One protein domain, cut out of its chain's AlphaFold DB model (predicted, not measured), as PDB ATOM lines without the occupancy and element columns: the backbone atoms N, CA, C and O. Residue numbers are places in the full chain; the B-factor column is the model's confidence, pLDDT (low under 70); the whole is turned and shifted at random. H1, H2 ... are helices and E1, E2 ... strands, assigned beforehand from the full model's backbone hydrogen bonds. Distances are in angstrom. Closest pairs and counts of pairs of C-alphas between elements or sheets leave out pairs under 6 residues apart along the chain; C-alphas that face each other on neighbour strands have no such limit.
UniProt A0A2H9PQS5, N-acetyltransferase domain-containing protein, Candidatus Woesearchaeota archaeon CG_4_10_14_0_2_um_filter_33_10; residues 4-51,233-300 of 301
ATOM      1  N   LYS A   4     139.770  83.187 233.328       91.38
ATOM      2  CA  LYS A   4     139.854  83.537 234.754       91.38
ATOM      3  C   LYS A   4     140.950  82.707 235.427       91.38
ATOM      4  O   LYS A   4     141.013  81.494 235.248       91.38
ATOM      5  N   GLU A   5     141.816  83.355 236.199       93.12
ATOM      6  CA  GLU A   5     142.847  82.701 237.006       93.12
ATOM      7  C   GLU A   5     142.839  83.256 238.430       93.12
ATOM      8  O   GLU A   5     142.867  84.469 238.621       93.12
ATOM      9  N   THR A   6     142.907  82.388 239.440       89.19
ATOM     10  CA  THR A   6     143.200  82.820 240.812       89.19
ATOM     11  C   THR A   6     144.671  82.578 241.118       89.19
ATOM     12  O   THR A   6     145.156  81.447 241.085       89.19
ATOM     13  N   LYS A   7     145.407  83.643 241.441       85.50
ATOM     14  CA  LYS A   7     146.841  83.578 241.723       85.50
ATOM     15  C   LYS A   7     147.169  84.217 243.056       85.50
ATOM     16  O   LYS A   7     147.092  85.432 243.217       85.50
ATOM     17  N   VAL A   8     147.572  83.383 244.016       84.75
ATOM     18  CA  VAL A   8     147.928  83.822 245.378       84.75
ATOM     19  C   VAL A   8     146.757  84.587 246.041       84.75
ATOM     20  O   VAL A   8     146.946  85.454 246.889       84.75
ATOM     21  N   GLY A   9     145.516  84.295 245.634       89.31
ATOM     22  CA  GLY A   9     144.292  84.947 246.111       89.31
ATOM     23  C   GLY A   9     143.846  86.201 245.343       89.31
ATOM     24  O   GLY A   9     142.817  86.764 245.705       89.31
ATOM     25  N   LEU A  10     144.566  86.640 244.301       92.81
ATOM     26  CA  LEU A  10     144.044  87.618 243.332       92.81
ATOM     27  C   LEU A  10     143.275  86.903 242.225       92.81
ATOM     28  O   LEU A  10     143.777  85.923 241.679       92.81
ATOM     29  N   ASN A  11     142.117  87.436 241.868       96.00
ATOM     30  CA  ASN A  11     141.310  87.008 240.738       96.00
ATOM     31  C   ASN A  11     141.696  87.852 239.524       96.00
ATOM     32  O   ASN A  11     141.482  89.066 239.486       96.00
ATOM     33  N   LEU A  12     142.325  87.195 238.560       96.38
ATOM     34  CA  LEU A  12     142.851  87.783 237.340       96.38
ATOM     35  C   LEU A  12     141.943  87.390 236.177       96.38
ATOM     36  O   LEU A  12     141.618  86.213 236.014       96.38
ATOM     37  N   LEU A  13     141.574  88.363 235.351       96.75
ATOM     38  CA  LEU A  13     140.829  88.142 234.119       96.75
ATOM     39  C   LEU A  13     141.723  88.469 232.926       96.75
ATOM     40  O   LEU A  13     142.167  89.603 232.779       96.75
ATOM     41  N   PHE A  14     141.971  87.485 232.071       96.69
ATOM     42  CA  PHE A  14     142.644  87.672 230.791       96.69
ATOM     43  C   PHE A  14     141.615  87.578 229.669       96.69
ATOM     44  O   PHE A  14     140.836  86.628 229.631       96.69
ATOM     45  N   CYS A  15     141.622  88.536 228.751       95.69
ATOM     46  CA  CYS A  15     140.818  88.488 227.531       95.69
ATOM     47  C   CYS A  15     141.546  89.184 226.381       95.69
ATOM     48  O   CYS A  15     142.544  89.884 226.586       95.69
ATOM     49  N   ASP A  16     141.093  88.947 225.151       95.44
ATOM     50  CA  ASP A  16     141.760  89.528 223.989       95.44
ATOM     51  C   ASP A  16     141.333  90.985 223.790       95.44
ATOM     52  O   ASP A  16     142.190  91.838 223.569       95.44
ATOM     53  N   ASN A  17     140.038  91.282 223.944       94.38
ATOM     54  CA  ASN A  17     139.444  92.587 223.652       94.38
ATOM     55  C   ASN A  17     138.547  93.089 224.789       94.38
ATOM     56  O   ASN A  17     137.990  92.304 225.550       94.38
ATOM     57  N   GLN A  18     138.349  94.408 224.848       92.88
ATOM     58  CA  GLN A  18     137.476  95.046 225.838       92.88
ATOM     59  C   GLN A  18     136.001  94.638 225.689       92.88
ATOM     60  O   GLN A  18     135.300  94.557 226.693       92.88
ATOM     61  N   ASP A  19     135.523  94.358 224.473       92.12
ATOM     62  CA  ASP A  19     134.123  93.971 224.245       92.12
ATOM     63  C   ASP A  19     133.747  92.650 224.930       92.12
ATOM     64  O   ASP A  19     132.607  92.494 225.357       92.12
ATOM     65  N   GLU A  20     134.714  91.753 225.151       89.31
ATOM     66  CA  GLU A  20     134.514  90.500 225.897       89.31
ATOM     67  C   GLU A  20     134.175  90.742 227.383       89.31
ATOM     68  O   GLU A  20     133.706  89.843 228.081       89.31
ATOM     69  N   LEU A  21     134.398  91.959 227.890       90.44
ATOM     70  CA  LEU A  21     134.076  92.325 229.268       90.44
ATOM     71  C   LEU A  21     132.598  92.680 229.470       90.44
ATOM     72  O   LEU A  21     132.148  92.632 230.612       90.44
ATOM     73  N   LYS A  22     131.854  93.046 228.414       86.19
ATOM     74  CA  LYS A  22     130.476  93.569 228.528       86.19
ATOM     75  C   LYS A  22     129.517  92.571 229.183       86.19
ATOM     76  O   LYS A  22     128.688  92.974 229.990       86.19
ATOM     77  N   ASP A  23     129.715  91.284 228.914       79.12
ATOM     78  CA  ASP A  23     128.874  90.201 229.438       79.12
ATOM     79  C   ASP A  23     129.473  89.525 230.685       79.12
ATOM     80  O   ASP A  23     128.932  88.554 231.220       79.12
ATOM     81  N   SER A  24     130.618  90.016 231.169       81.50
ATOM     82  CA  SER A  24     131.330  89.420 232.296       81.50
ATOM     83  C   SER A  24     130.896  90.043 233.620       81.50
ATOM     84  O   SER A  24     130.959  91.254 233.803       81.50
ATOM     85  N   LYS A  25     130.567  89.213 234.618       84.69
ATOM     86  CA  LYS A  25     130.519  89.674 236.016       84.69
ATOM     87  C   LYS A  25     131.945  89.990 236.476       84.69
ATOM     88  O   LYS A  25     132.782  89.081 236.521       84.69
ATOM     89  N   LEU A  26     132.212  91.267 236.763       90.06
ATOM     90  CA  LEU A  26     133.532  91.788 237.150       90.06
ATOM     91  C   LEU A  26     133.670  92.061 238.654       90.06
ATOM     92  O   LEU A  26     134.762  92.410 239.101       90.06
ATOM     93  N   ASP A  27     132.603  91.887 239.438       87.94
ATOM     94  CA  ASP A  27     132.589  92.193 240.878       87.94
ATOM     95  C   ASP A  27     133.607  91.364 241.676       87.94
ATOM     96  O   ASP A  27     134.078  91.786 242.734       87.94
ATOM     97  N   ASP A  28     133.966  90.186 241.161       90.81
ATOM     98  CA  ASP A  28     134.950  89.282 241.749       90.81
ATOM     99  C   ASP A  28     136.358  89.432 241.153       90.81
ATOM    100  O   ASP A  28     137.277  88.752 241.612       90.81
ATOM    101  N   VAL A  29     136.554  90.303 240.158       96.06
ATOM    102  CA  VAL A  29     137.822  90.472 239.438       96.06
ATOM    103  C   VAL A  29     138.641  91.597 240.064       96.06
ATOM    104  O   VAL A  29     138.210  92.747 240.119       96.06
ATOM    105  N   ASP A  30     139.869  91.287 240.480       96.56
ATOM    106  CA  ASP A  30     140.782  92.287 241.041       96.56
ATOM    107  C   ASP A  30     141.576  93.005 239.942       96.56
ATOM    108  O   ASP A  30     141.832  94.206 240.037       96.56
ATOM    109  N   ILE A  31     141.992  92.273 238.901       97.44
ATOM    110  CA  ILE A  31     142.853  92.786 237.825       97.44
ATOM    111  C   ILE A  31     142.404  92.227 236.481       97.44
ATOM    112  O   ILE A  31     142.196  91.022 236.335       97.44
ATOM    113  N   ILE A  32     142.328  93.109 235.491       97.50
ATOM    114  CA  ILE A  32     141.999  92.786 234.106       97.50
ATOM    115  C   ILE A  32     143.258  92.966 233.256       97.50
ATOM    116  O   ILE A  32     143.946  93.980 233.370       97.50
ATOM    117  N   TYR A  33     143.546  91.994 232.396       97.69
ATOM    118  CA  TYR A  33     144.597  92.031 231.387       97.69
ATOM    119  C   TYR A  33     143.980  91.847 229.998       97.69
ATOM    120  O   TYR A  33     143.424  90.788 229.704       97.69
ATOM    121  N   LEU A  34     144.121  92.855 229.135       97.81
ATOM    122  CA  LEU A  34     143.720  92.797 227.729       97.81
ATOM    123  C   LEU A  34     144.935  92.589 226.834       97.81
ATOM    124  O   LEU A  34     145.980  93.215 227.040       97.81
ATOM    125  N   LYS A  35     144.809  91.727 225.828       96.88
ATOM    126  CA  LYS A  35     145.854  91.548 224.814       96.88
ATOM    127  C   LYS A  35     145.879  92.715 223.825       96.88
ATOM    128  O   LYS A  35     146.953  93.225 223.512       96.88
ATOM    129  N   ASN A  36     144.706  93.143 223.369       96.88
ATOM    130  CA  ASN A  36     144.540  94.232 222.419       96.88
ATOM    131  C   ASN A  36     144.255  95.550 223.141       96.88
ATOM    132  O   ASN A  36     143.814  95.581 224.292       96.88
ATOM    133  N   LYS A  37     144.542  96.650 222.445       96.88
ATOM    134  CA  LYS A  37     144.343  98.001 222.965       96.88
ATOM    135  C   LYS A  37     142.848  98.243 223.230       96.88
ATOM    136  O   LYS A  37     142.052  97.997 222.327       96.88
ATOM    137  N   PRO A  38     142.455  98.717 224.427       95.69
ATOM    138  CA  PRO A  38     141.070  99.085 224.698       95.69
ATOM    139  C   PRO A  38     140.661 100.336 223.909       95.69
ATOM    140  O   PRO A  38     141.504 101.163 223.550       95.69
ATOM    141  N   ASN A  39     139.354 100.500 223.699       93.12
ATOM    142  CA  ASN A  39     138.785 101.668 223.019       93.12
ATOM    143  C   ASN A  39     138.988 102.946 223.848       93.12
ATOM    144  O   ASN A  39     139.228 104.014 223.293       93.12
ATOM    145  N   ASN A  40     138.947 102.819 225.179       91.19
ATOM    146  CA  ASN A  40     139.326 103.871 226.117       91.19
ATOM    147  C   ASN A  40     140.550 103.419 226.931       91.19
ATOM    148  O   ASN A  40     140.519 102.388 227.601       91.19
ATOM    149  N   MET A  41     141.627 104.203 226.862       91.81
ATOM    150  CA  MET A  41     142.870 103.958 227.601       91.81
ATOM    151  C   MET A  41     142.821 104.449 229.053       91.81
ATOM    152  O   MET A  41     143.777 104.230 229.796       91.81
ATOM    153  N   GLU A  42     141.739 105.109 229.458       88.88
ATOM    154  CA  GLU A  42     141.510 105.527 230.835       88.88
ATOM    155  C   GLU A  42     141.623 104.323 231.783       88.88
ATOM    156  O   GLU A  42     141.045 103.259 231.558       88.88
ATOM    157  N   ASP A  43     142.453 104.476 232.812       92.94
ATOM    158  CA  ASP A  43     142.822 103.451 233.795       92.94
ATOM    159  C   ASP A  43     143.599 102.220 233.291       92.94
ATOM    160  O   ASP A  43     143.906 101.328 234.092       92.94
ATOM    161  N   TYR A  44     143.964 102.157 232.007       97.44
ATOM    162  CA  TYR A  44     144.766 101.063 231.458       97.44
ATOM    163  C   TYR A  44     146.250 101.417 231.339       97.44
ATOM    164  O   TYR A  44     146.651 102.484 230.877       97.44
ATOM    165  N   PHE A  45     147.091 100.444 231.681       98.00
ATOM    166  CA  PHE A  45     148.543 100.535 231.599       98.00
ATOM    167  C   PHE A  45     149.076  99.438 230.688       98.00
ATOM    168  O   PHE A  45     148.827  98.261 230.935       98.00
ATOM    169  N   TYR A  46     149.860  99.783 229.669       98.06
ATOM    170  CA  TYR A  46     150.524  98.765 228.858       98.06
ATOM    171  C   TYR A  46     151.748  98.224 229.606       98.06
ATOM    172  O   TYR A  46     152.752  98.917 229.753       98.06
ATOM    173  N   VAL A  47     151.662  97.007 230.140       98.31
ATOM    174  CA  VAL A  47     152.645  96.432 231.070       98.31
ATOM    175  C   VAL A  47     153.194  95.099 230.559       98.31
ATOM    176  O   VAL A  47     152.446  94.296 229.999       98.31
ATOM    177  N   PRO A  48     154.480  94.778 230.785       97.88
ATOM    178  CA  PRO A  48     154.943  93.405 230.653       97.88
ATOM    179  C   PRO A  48     154.348  92.545 231.774       97.88
ATOM    180  O   PRO A  48     154.335  92.958 232.934       97.88
ATOM    181  N   LEU A  49     153.919  91.318 231.471       96.50
ATOM    182  CA  LEU A  49     153.353  90.421 232.495       96.50
ATOM    183  C   LEU A  49     154.392  90.024 233.562       96.50
ATOM    184  O   LEU A  49     154.083  89.796 234.737       96.50
ATOM    185  N   LYS A  50     155.651  89.913 233.133       97.19
ATOM    186  CA  LYS A  50     156.804  89.581 233.967       97.19
ATOM    187  C   LYS A  50     157.931  90.568 233.723       97.19
ATOM    188  O   LYS A  50     158.176  90.984 232.592       97.19
ATOM    189  N   ILE A  51     158.676  90.849 234.778       97.38
ATOM    190  CA  ILE A  51     159.928  91.600 234.718       97.38
ATOM    191  C   ILE A  51     161.073  90.731 235.232       97.38
ATOM    192  O   ILE A  51     160.873  89.758 235.961       97.38
ATOM    193  N   LYS A 233     159.489  87.368 226.760       93.69
ATOM    194  CA  LYS A 233     158.938  86.020 226.496       93.69
ATOM    195  C   LYS A 233     157.563  85.759 227.126       93.69
ATOM    196  O   LYS A 233     156.945  84.749 226.812       93.69
ATOM    197  N   LYS A 234     157.107  86.602 228.058       95.44
ATOM    198  CA  LYS A 234     155.778  86.488 228.685       95.44
ATOM    199  C   LYS A 234     154.760  87.492 228.144       95.44
ATOM    200  O   LYS A 234     153.631  87.493 228.624       95.44
ATOM    201  N   GLY A 235     155.142  88.276 227.139       95.75
ATOM    202  CA  GLY A 235     154.265  89.233 226.479       95.75
ATOM    203  C   GLY A 235     153.968  90.479 227.311       95.75
ATOM    204  O   GLY A 235     154.432  90.642 228.447       95.75
ATOM    205  N   PHE A 236     153.186  91.353 226.690       97.69
ATOM    206  CA  PHE A 236     152.680  92.601 227.240       97.69
ATOM    207  C   PHE A 236     151.158  92.609 227.144       97.69
ATOM    208  O   PHE A 236     150.592  91.947 226.276       97.69
ATOM    209  N   TYR A 237     150.526  93.337 228.056       98.12
ATOM    210  CA  TYR A 237     149.078  93.427 228.190       98.12
ATOM    211  C   TYR A 237     148.690  94.837 228.614       98.12
ATOM    212  O   TYR A 237     149.452  95.509 229.310       98.12
ATOM    213  N   TYR A 238     147.484  95.257 228.266       98.31
ATOM    214  CA  TYR A 238     146.843  96.408 228.882       98.31
ATOM    215  C   TYR A 238     146.225  95.961 230.204       98.31
ATOM    216  O   TYR A 238     145.265  95.198 230.232       98.31
ATOM    217  N   MET A 239     146.821  96.391 231.309       98.12
ATOM    218  CA  MET A 239     146.396  96.060 232.661       98.12
ATOM    219  C   MET A 239     145.524  97.169 233.234       98.12
ATOM    220  O   MET A 239     145.930  98.330 233.217       98.12
ATOM    221  N   LYS A 240     144.392  96.793 233.826       97.50
ATOM    222  CA  LYS A 240     143.582  97.643 234.703       97.50
ATOM    223  C   LYS A 240     143.476  96.985 236.074       97.50
ATOM    224  O   LYS A 240     143.148  95.802 236.174       97.50
ATOM    225  N   ILE A 241     143.745  97.747 237.132       97.25
ATOM    226  CA  ILE A 241     143.428  97.316 238.499       97.25
ATOM    227  C   ILE A 241     141.956  97.651 238.721       97.25
ATOM    228  O   ILE A 241     141.589  98.819 238.801       97.25
ATOM    229  N   ASN A 242     141.116  96.621 238.751       96.44
ATOM    230  CA  ASN A 242     139.670  96.766 238.868       96.44
ATOM    231  C   ASN A 242     139.239  96.950 240.329       96.44
ATOM    232  O   ASN A 242     138.308  97.703 240.600       96.44
ATOM    233  N   SER A 243     139.945  96.309 241.268       96.62
ATOM    234  CA  SER A 243     139.674  96.443 242.699       96.62
ATOM    235  C   SER A 243     140.940  96.584 243.544       96.62
ATOM    236  O   SER A 243     141.870  95.782 243.462       96.62
ATOM    237  N   PHE A 244     140.945  97.579 244.433       96.06
ATOM    238  CA  PHE A 244     142.015  97.873 245.384       96.06
ATOM    239  C   PHE A 244     141.809  97.204 246.757       96.06
ATOM    240  O   PHE A 244     142.623  97.397 247.662       96.06
ATOM    241  N   LYS A 245     140.739  96.418 246.949       94.62
ATOM    242  CA  LYS A 245     140.322  95.865 248.256       94.62
ATOM    243  C   LYS A 245     141.402  95.001 248.895       94.62
ATOM    244  O   LYS A 245     141.592  95.023 250.107       94.62
ATOM    245  N   LYS A 246     142.108  94.228 248.069       93.62
ATOM    246  CA  LYS A 246     143.124  93.261 248.504       93.62
ATOM    247  C   LYS A 246     144.515  93.875 248.698       93.62
ATOM    248  O   LYS A 246     145.414  93.185 249.184       93.62
ATOM    249  N   PHE A 247     144.701  95.149 248.354       92.38
ATOM    250  CA  PHE A 247     145.974  95.854 248.481       92.38
ATOM    251  C   PHE A 247     145.972  96.702 249.755       92.38
ATOM    252  O   PHE A 247     145.222  97.671 249.878       92.38
ATOM    253  N   LYS A 248     146.801  96.302 250.726       86.31
ATOM    254  CA  LYS A 248     146.868  96.946 252.048       86.31
ATOM    255  C   LYS A 248     147.693  98.238 252.031       86.31
ATOM    256  O   LYS A 248     147.340  99.192 252.717       86.31
ATOM    257  N   ASN A 249     148.764  98.256 251.238       88.06
ATOM    258  CA  ASN A 249     149.777  99.310 251.226       88.06
ATOM    259  C   ASN A 249     149.944  99.886 249.808       88.06
ATOM    260  O   ASN A 249     148.994  99.912 249.025       88.06
ATOM    261  N   GLU A 250     151.145 100.350 249.477       94.75
ATOM    262  CA  GLU A 250     151.503 100.812 248.147       94.75
ATOM    263  C   GLU A 250     151.637  99.666 247.132       94.75
ATOM    264  O   GLU A 250     152.151  98.580 247.416       94.75
ATOM    265  N   ILE A 251     151.162  99.935 245.919       97.12
ATOM    266  CA  ILE A 251     151.274  99.079 244.744       97.12
ATOM    267  C   ILE A 251     152.351  99.677 243.858       97.12
ATOM    268  O   ILE A 251     152.300 100.865 243.556       97.12
ATOM    269  N   LEU A 252     153.294  98.858 243.405       98.00
ATOM    270  CA  LEU A 252     154.287  99.260 242.413       98.00
ATOM    271  C   LEU A 252     154.200  98.324 241.210       98.00
ATOM    272  O   LEU A 252     154.151  97.104 241.361       98.00
ATOM    273  N   PHE A 253     154.224  98.883 240.009       98.25
ATOM    274  CA  PHE A 253     154.356  98.124 238.769       98.25
ATOM    275  C   PHE A 253     154.997  98.985 237.682       98.25
ATOM    276  O   PHE A 253     155.077 100.208 237.793       98.25
ATOM    277  N   PHE A 254     155.455  98.344 236.613       98.31
ATOM    278  CA  PHE A 254     156.149  99.008 235.515       98.31
ATOM    279  C   PHE A 254     155.319  98.935 234.238       98.31
ATOM    280  O   PHE A 254     154.897  97.854 233.838       98.31
ATOM    281  N   SER A 255     155.090 100.062 233.576       98.12
ATOM    282  CA  SER A 255     154.455 100.113 232.254       98.12
ATOM    283  C   SER A 255     155.463 100.528 231.191       98.12
ATOM    284  O   SER A 255     156.548 100.999 231.514       98.12
ATOM    285  N   LEU A 256     155.124 100.350 229.922       97.38
ATOM    286  CA  LEU A 256     155.886 100.892 228.808       97.38
ATOM    287  C   LEU A 256     155.428 102.334 228.546       97.38
ATOM    288  O   LEU A 256     154.226 102.590 228.486       97.38
ATOM    289  N   GLY A 257     156.372 103.267 228.451       94.88
ATOM    290  CA  GLY A 257     156.122 104.628 227.977       94.88
ATOM    291  C   GLY A 257     156.178 104.722 226.452       94.88
ATOM    292  O   GLY A 257     156.603 103.782 225.780       94.88
ATOM    293  N   ASP A 258     155.798 105.880 225.911       92.69
ATOM    294  CA  ASP A 258     155.742 106.117 224.457       92.69
ATOM    295  C   ASP A 258     157.124 106.032 223.788       92.69
ATOM    296  O   ASP A 258     157.245 105.649 222.630       92.69
ATOM    297  N   ASN A 259     158.187 106.308 224.545       92.31
ATOM    298  CA  ASN A 259     159.578 106.163 224.112       92.31
ATOM    299  C   ASN A 259     160.118 104.722 224.219       92.31
ATOM    300  O   ASN A 259     161.315 104.497 224.055       92.31
ATOM    301  N   GLY A 260     159.274 103.745 224.567       92.25
ATOM    302  CA  GLY A 260     159.671 102.347 224.741       92.25
ATOM    303  C   GLY A 260     160.463 102.048 226.022       92.25
ATOM    304  O   GLY A 260     160.847 100.896 226.238       92.25
ATOM    305  N   LEU A 261     160.697 103.038 226.890       95.00
ATOM    306  CA  LEU A 261     161.319 102.834 228.199       95.00
ATOM    307  C   LEU A 261     160.271 102.472 229.253       95.00
ATOM    308  O   LEU A 261     159.077 102.733 229.099       95.00
ATOM    309  N   LEU A 262     160.719 101.868 230.356       97.50
ATOM    310  CA  LEU A 262     159.827 101.592 231.475       97.50
ATOM    311  C   LEU A 262     159.423 102.893 232.182       97.50
ATOM    312  O   LEU A 262     160.214 103.821 232.339       97.50
ATOM    313  N   VAL A 263     158.179 102.937 232.633       98.00
ATOM    314  CA  VAL A 263     157.621 103.935 233.543       98.00
ATOM    315  C   VAL A 263     157.306 103.211 234.844       98.00
ATOM    316  O   VAL A 263     156.591 102.208 234.830       98.00
ATOM    317  N   GLY A 264     157.833 103.699 235.964       97.94
ATOM    318  CA  GLY A 264     157.411 103.229 237.280       97.94
ATOM    319  C   GLY A 264     156.052 103.831 237.622       97.94
ATOM    320  O   GLY A 264     155.871 105.035 237.479       97.94
ATOM    321  N   ASN A 265     155.099 103.023 238.073       98.12
ATOM    322  CA  ASN A 265     153.806 103.493 238.561       98.12
ATOM    323  C   ASN A 265     153.662 103.045 240.008       98.12
ATOM    324  O   ASN A 265     153.715 101.843 240.287       98.12
ATOM    325  N   ILE A 266     153.489 104.003 240.912       97.56
ATOM    326  CA  ILE A 266     153.257 103.734 242.325       97.56
ATOM    327  C   ILE A 266     151.895 104.281 242.741       97.56
ATOM    328  O   ILE A 266     151.572 105.438 242.483       97.56
ATOM    329  N   MET A 267     151.073 103.427 243.342       97.69
ATOM    330  CA  MET A 267     149.716 103.762 243.773       97.69
ATOM    331  C   MET A 267     149.591 103.525 245.270       97.69
ATOM    332  O   MET A 267     149.954 102.451 245.744       97.69
ATOM    333  N   ALA A 268     149.057 104.481 246.022       96.88
ATOM    334  CA  ALA A 268     148.825 104.304 247.454       96.88
ATOM    335  C   ALA A 268     147.612 105.094 247.945       96.88
ATOM    336  O   ALA A 268     147.216 106.092 247.349       96.88
ATOM    337  N   ARG A 269     147.030 104.650 249.064       94.94
ATOM    338  CA  ARG A 269     145.951 105.373 249.769       94.94
ATOM    339  C   ARG A 269     146.463 106.567 250.576       94.94
ATOM    340  O   ARG A 269     145.696 107.459 250.908       94.94
ATOM    341  N   LYS A 270     147.743 106.547 250.946       92.12
ATOM    342  CA  LYS A 270     148.416 107.586 251.730       92.12
ATOM    343  C   LYS A 270     149.648 108.066 250.974       92.12
ATOM    344  O   LYS A 270     150.179 107.342 250.133       92.12
ATOM    345  N   LYS A 271     150.108 109.276 251.296       89.75
ATOM    346  CA  LYS A 271     151.380 109.799 250.790       89.75
ATOM    347  C   LYS A 271     152.512 108.838 251.166       89.75
ATOM    348  O   LYS A 271     152.581 108.384 252.304       89.75
ATOM    349  N   ILE A 272     153.369 108.532 250.198       90.25
ATOM    350  CA  ILE A 272     154.520 107.649 250.381       90.25
ATOM    351  C   ILE A 272     155.714 108.518 250.756       90.25
ATOM    352  O   ILE A 272     156.101 109.412 250.002       90.25
ATOM    353  N   GLU A 273     156.286 108.269 251.928       89.94
ATOM    354  CA  GLU A 273     157.545 108.888 252.321       89.94
ATOM    355  C   GLU A 273     158.680 108.360 251.442       89.94
ATOM    356  O   GLU A 273     158.723 107.180 251.103       89.94
ATOM    357  N   ASN A 274     159.617 109.234 251.081       91.56
ATOM    358  CA  ASN A 274     160.789 108.881 250.281       91.56
ATOM    359  C   ASN A 274     160.474 108.236 248.917       91.56
ATOM    360  O   ASN A 274     161.208 107.369 248.447       91.56
ATOM    361  N   ILE A 275     159.400 108.671 248.249       93.94
ATOM    362  CA  ILE A 275     158.981 108.148 246.939       93.94
ATOM    363  C   ILE A 275     160.096 108.164 245.877       93.94
ATOM    364  O   ILE A 275     160.168 107.262 245.044       93.94
ATOM    365  N   GLN A 276     161.013 109.130 245.945       93.62
ATOM    366  CA  GLN A 276     162.191 109.230 245.082       93.62
ATOM    367  C   GLN A 276     163.103 107.993 245.154       93.62
ATOM    368  O   GLN A 276     163.840 107.704 244.216       93.62
ATOM    369  N   GLU A 277     163.037 107.202 246.231       94.06
ATOM    370  CA  GLU A 277     163.759 105.932 246.315       94.06
ATOM    371  C   GLU A 277     163.256 104.898 245.310       94.06
ATOM    372  O   GLU A 277     163.999 103.974 244.989       94.06
ATOM    373  N   PHE A 278     162.041 105.039 244.781       94.69
ATOM    374  CA  PHE A 278     161.511 104.157 243.743       94.69
ATOM    375  C   PHE A 278     161.951 104.552 242.331       94.69
ATOM    376  O   PHE A 278     161.865 103.724 241.420       94.69
ATOM    377  N   ASP A 279     162.460 105.768 242.149       94.19
ATOM    378  CA  ASP A 279     162.934 106.240 240.853       94.19
ATOM    379  C   ASP A 279     164.262 105.574 240.463       94.19
ATOM    380  O   ASP A 279     164.932 104.967 241.298       94.19
ATOM    381  N   GLY A 280     164.670 105.635 239.206       89.00
ATOM    382  CA  GLY A 280     165.980 105.138 238.800       89.00
ATOM    383  C   GLY A 280     166.272 105.414 237.340       89.00
ATOM    384  O   GLY A 280     165.356 105.455 236.534       89.00
ATOM    385  N   ASP A 281     167.552 105.512 236.994       87.50
ATOM    386  CA  ASP A 281     168.024 105.988 235.682       87.50
ATOM    387  C   ASP A 281     167.559 105.137 234.481       87.50
ATOM    388  O   ASP A 281     167.657 105.545 233.329       87.50
ATOM    389  N   PHE A 282     167.060 103.924 234.733       88.19
ATOM    390  CA  PHE A 282     166.485 103.026 233.723       88.19
ATOM    391  C   PHE A 282     164.970 103.222 233.526       88.19
ATOM    392  O   PHE A 282     164.371 102.567 232.667       88.19
ATOM    393  N   LEU A 283     164.336 104.056 234.348       94.50
ATOM    394  CA  LEU A 283     162.958 104.492 234.182       94.50
ATOM    395  C   LEU A 283     162.955 105.827 233.446       94.50
ATOM    396  O   LEU A 283     163.745 106.716 233.729       94.50
ATOM    397  N   SER A 284     162.012 105.991 232.528       95.81
ATOM    398  CA  SER A 284     161.747 107.297 231.914       95.81
ATOM    399  C   SER A 284     161.150 108.297 232.904       95.81
ATOM    400  O   SER A 284     161.345 109.497 232.755       95.81
ATOM    401  N   LYS A 285     160.365 107.802 233.865       96.31
ATOM    402  CA  LYS A 285     159.784 108.561 234.977       96.31
ATOM    403  C   LYS A 285     159.157 107.621 235.997       96.31
ATOM    404  O   LYS A 285     158.733 106.507 235.661       96.31
ATOM    405  N   LEU A 286     159.002 108.134 237.209       97.00
ATOM    406  CA  LEU A 286     158.129 107.588 238.235       97.00
ATOM    407  C   LEU A 286     156.823 108.398 238.279       97.00
ATOM    408  O   LEU A 286     156.842 109.609 238.470       97.00
ATOM    409  N   LYS A 287     155.680 107.737 238.087       96.56
ATOM    410  CA  LYS A 287     154.344 108.321 238.246       96.56
ATOM    411  C   LYS A 287     153.742 107.897 239.577       96.56
ATOM    412  O   LYS A 287     153.748 106.710 239.905       96.56
ATOM    413  N   GLN A 288     153.160 108.856 240.286       96.44
ATOM    414  CA  GLN A 288     152.429 108.620 241.522       96.44
ATOM    415  C   GLN A 288     150.920 108.718 241.293       96.44
ATOM    416  O   GLN A 288     150.433 109.584 240.564       96.44
ATOM    417  N   TYR A 289     150.180 107.835 241.955       96.94
ATOM    418  CA  TYR A 289     148.727 107.829 241.970       96.94
ATOM    419  C   TYR A 289     148.202 107.707 243.401       96.94
ATOM    420  O   TYR A 289     148.737 106.961 244.226       96.94
ATOM    421  N   GLU A 290     147.123 108.425 243.683       96.56
ATOM    422  CA  GLU A 290     146.380 108.353 244.933       96.56
ATOM    423  C   GLU A 290     145.134 107.482 244.744       96.56
ATOM    424  O   GLU A 290     144.279 107.777 243.909       96.56
ATOM    425  N   ILE A 291     145.015 106.413 245.531       96.75
ATOM    426  CA  ILE A 291     143.848 105.523 245.531       96.75
ATOM    427  C   ILE A 291     142.719 106.208 246.310       96.75
ATOM    428  O   ILE A 291     142.825 106.383 247.524       96.75
ATOM    429  N   LYS A 292     141.632 106.570 245.617       95.75
ATOM    430  CA  LYS A 292     140.497 107.323 246.178       95.75
ATOM    431  C   LYS A 292     139.399 106.438 246.737       95.75
ATOM    432  O   LYS A 292     138.815 106.758 247.766       95.75
ATOM    433  N   SER A 293     139.126 105.319 246.078       94.12
ATOM    434  CA  SER A 293     138.102 104.371 246.508       94.12
ATOM    435  C   SER A 293     138.570 102.936 246.282       94.12
ATOM    436  O   SER A 293     139.759 102.677 246.087       94.12
ATOM    437  N   ASN A 294     137.656 101.970 246.358       93.19
ATOM    438  CA  ASN A 294     137.980 100.597 246.003       93.19
ATOM    439  C   ASN A 294     138.258 100.416 244.506       93.19
ATOM    440  O   ASN A 294     138.987  99.501 244.154       93.19
ATOM    441  N   ASN A 295     137.701 101.271 243.647       93.12
ATOM    442  CA  ASN A 295     137.725 101.080 242.193       93.12
ATOM    443  C   ASN A 295     138.167 102.354 241.451       93.12
ATOM    444  O   ASN A 295     137.996 102.451 240.242       93.12
ATOM    445  N   SER A 296     138.699 103.356 242.160       94.19
ATOM    446  CA  SER A 296     139.156 104.605 241.552       94.19
ATOM    447  C   SER A 296     140.451 105.108 242.172       94.19
ATOM    448  O   SER A 296     140.717 104.946 243.370       94.19
ATOM    449  N   PHE A 297     141.249 105.754 241.335       96.44
ATOM    450  CA  PHE A 297     142.485 106.425 241.696       96.44
ATOM    451  C   PHE A 297     142.613 107.705 240.870       96.44
ATOM    452  O   PHE A 297     141.921 107.883 239.873       96.44
ATOM    453  N   LYS A 298     143.497 108.609 241.282       95.88
ATOM    454  CA  LYS A 298     143.859 109.791 240.497       95.88
ATOM    455  C   LYS A 298     145.367 109.929 240.434       95.88
ATOM    456  O   LYS A 298     146.061 109.470 241.339       95.88
ATOM    457  N   ARG A 299     145.889 110.561 239.388       93.56
ATOM    458  CA  ARG A 299     147.304 110.935 239.359       93.56
ATOM    459  C   ARG A 299     147.559 111.975 240.454       93.56
ATOM    460  O   ARG A 299     146.738 112.867 240.648       93.56
ATOM    461  N   ALA A 300     148.636 111.795 241.211       88.62
ATOM    462  CA  ALA A 300     149.147 112.850 242.074       88.62
ATOM    463  C   ALA A 300     150.015 113.757 241.196       88.62
ATOM    464  O   ALA A 300     150.883 113.243 240.482       88.62
TER     465      ALA A 300
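What this domain is: This is residues 4 to 51 and 233 to 300 of the 301 residues of the protein "N-acetyltransferase domain-containing protein" of Candidatus Woesearchaeota archaeon CG_4_10_14_0_2_um_filter_33_10 (UniProt A0A2H9PQS5). Two strongly twisted sheets form a loose sandwich, only partly face to face, with strand E4 at the edge of one sheet coming beside strand E6 at the edge of the other. Two very short helices, H1 and H2, lie toward opposite ends of the longest axis, each between two parallel strands of its own sheet. The printed part has 116 residues, with nine named strands and two named helices in the order E1 E2 H1 E3 E4 E5 E6 E7 H2 E8 E9; both sheets are mixed, in the orders E1 E2 E3 E5 E4 and E6 E7 E8 E9. The class is mostly strand, though named elements hold 57 residues, under half of those printed. The whole is compact, with a radius of gyration of the C-alphas of 14.3 A and spans of 42 by 30 by 27 A.

Where its parts are: E1, residues 4 to 7, begins with C-alpha 4 at (139.854, 83.537, 234.754). E2 is residues 10 to 15, 16.2 A long, H1 residues 18 to 21, E3 residues 31 to 34, and E4 residues 45 to 48. After the cut come E5, residues 236 to 241, 15.3 A, E6, residues 251 to 256, 16.7 A, and E7, residues 262 to 268, 19.6 A. H2 is residues 275 to 278, E8 residues 283 to 291, 22.2 A, and E9 residues 297 to 299, with C-alpha 299 at (147.304, 110.935, 239.359).

How they stand to each other: E1 and E2 form an antiparallel hairpin, with N 5 and O 12 2.9 A apart. E2 and E3 are parallel, with N 33 and O 13 at 2.8 A; with H1 they make a strand-helix-strand unit, two parallel neighbour strands with a helix between, its crossover right-handed. H1 only grazes this sheet. E3 and E5 are antiparallel, N 32 and O 240 at 2.9 A, as are E5 and E4, N 47 and O 237 at 2.8 A. The closest C-alphas of E4 and E6, Val 47 and Ser 255, are 4.3 A apart. The hairpin E6 and E7 has N 253 and O 265 at 3.0 A. E7, H2 and E8 make another right-handed unit; in the parallel pair E7 and E8, N 266 and O 287 are 2.9 A apart. H2 is on this sheet at a height of 9.0 A. E8 and E9 form a hairpin, N 290 and O 298 at 2.8 A. H1 and H2 are too short for an O i to N i+4 pair; each has its one O i to N i+3 pair within range.

The domain as a whole: The C-alphas of Asp 23 and Asp 281, the two farthest apart, are 42.7 A apart. Residues 52 to 232 are not printed; C-alphas 51 and 233 are 10.0 A apart across the cut. Of the links printed whole, none is long. The mean pLDDT of the printed part is 94.1, and no printed residue is under 70.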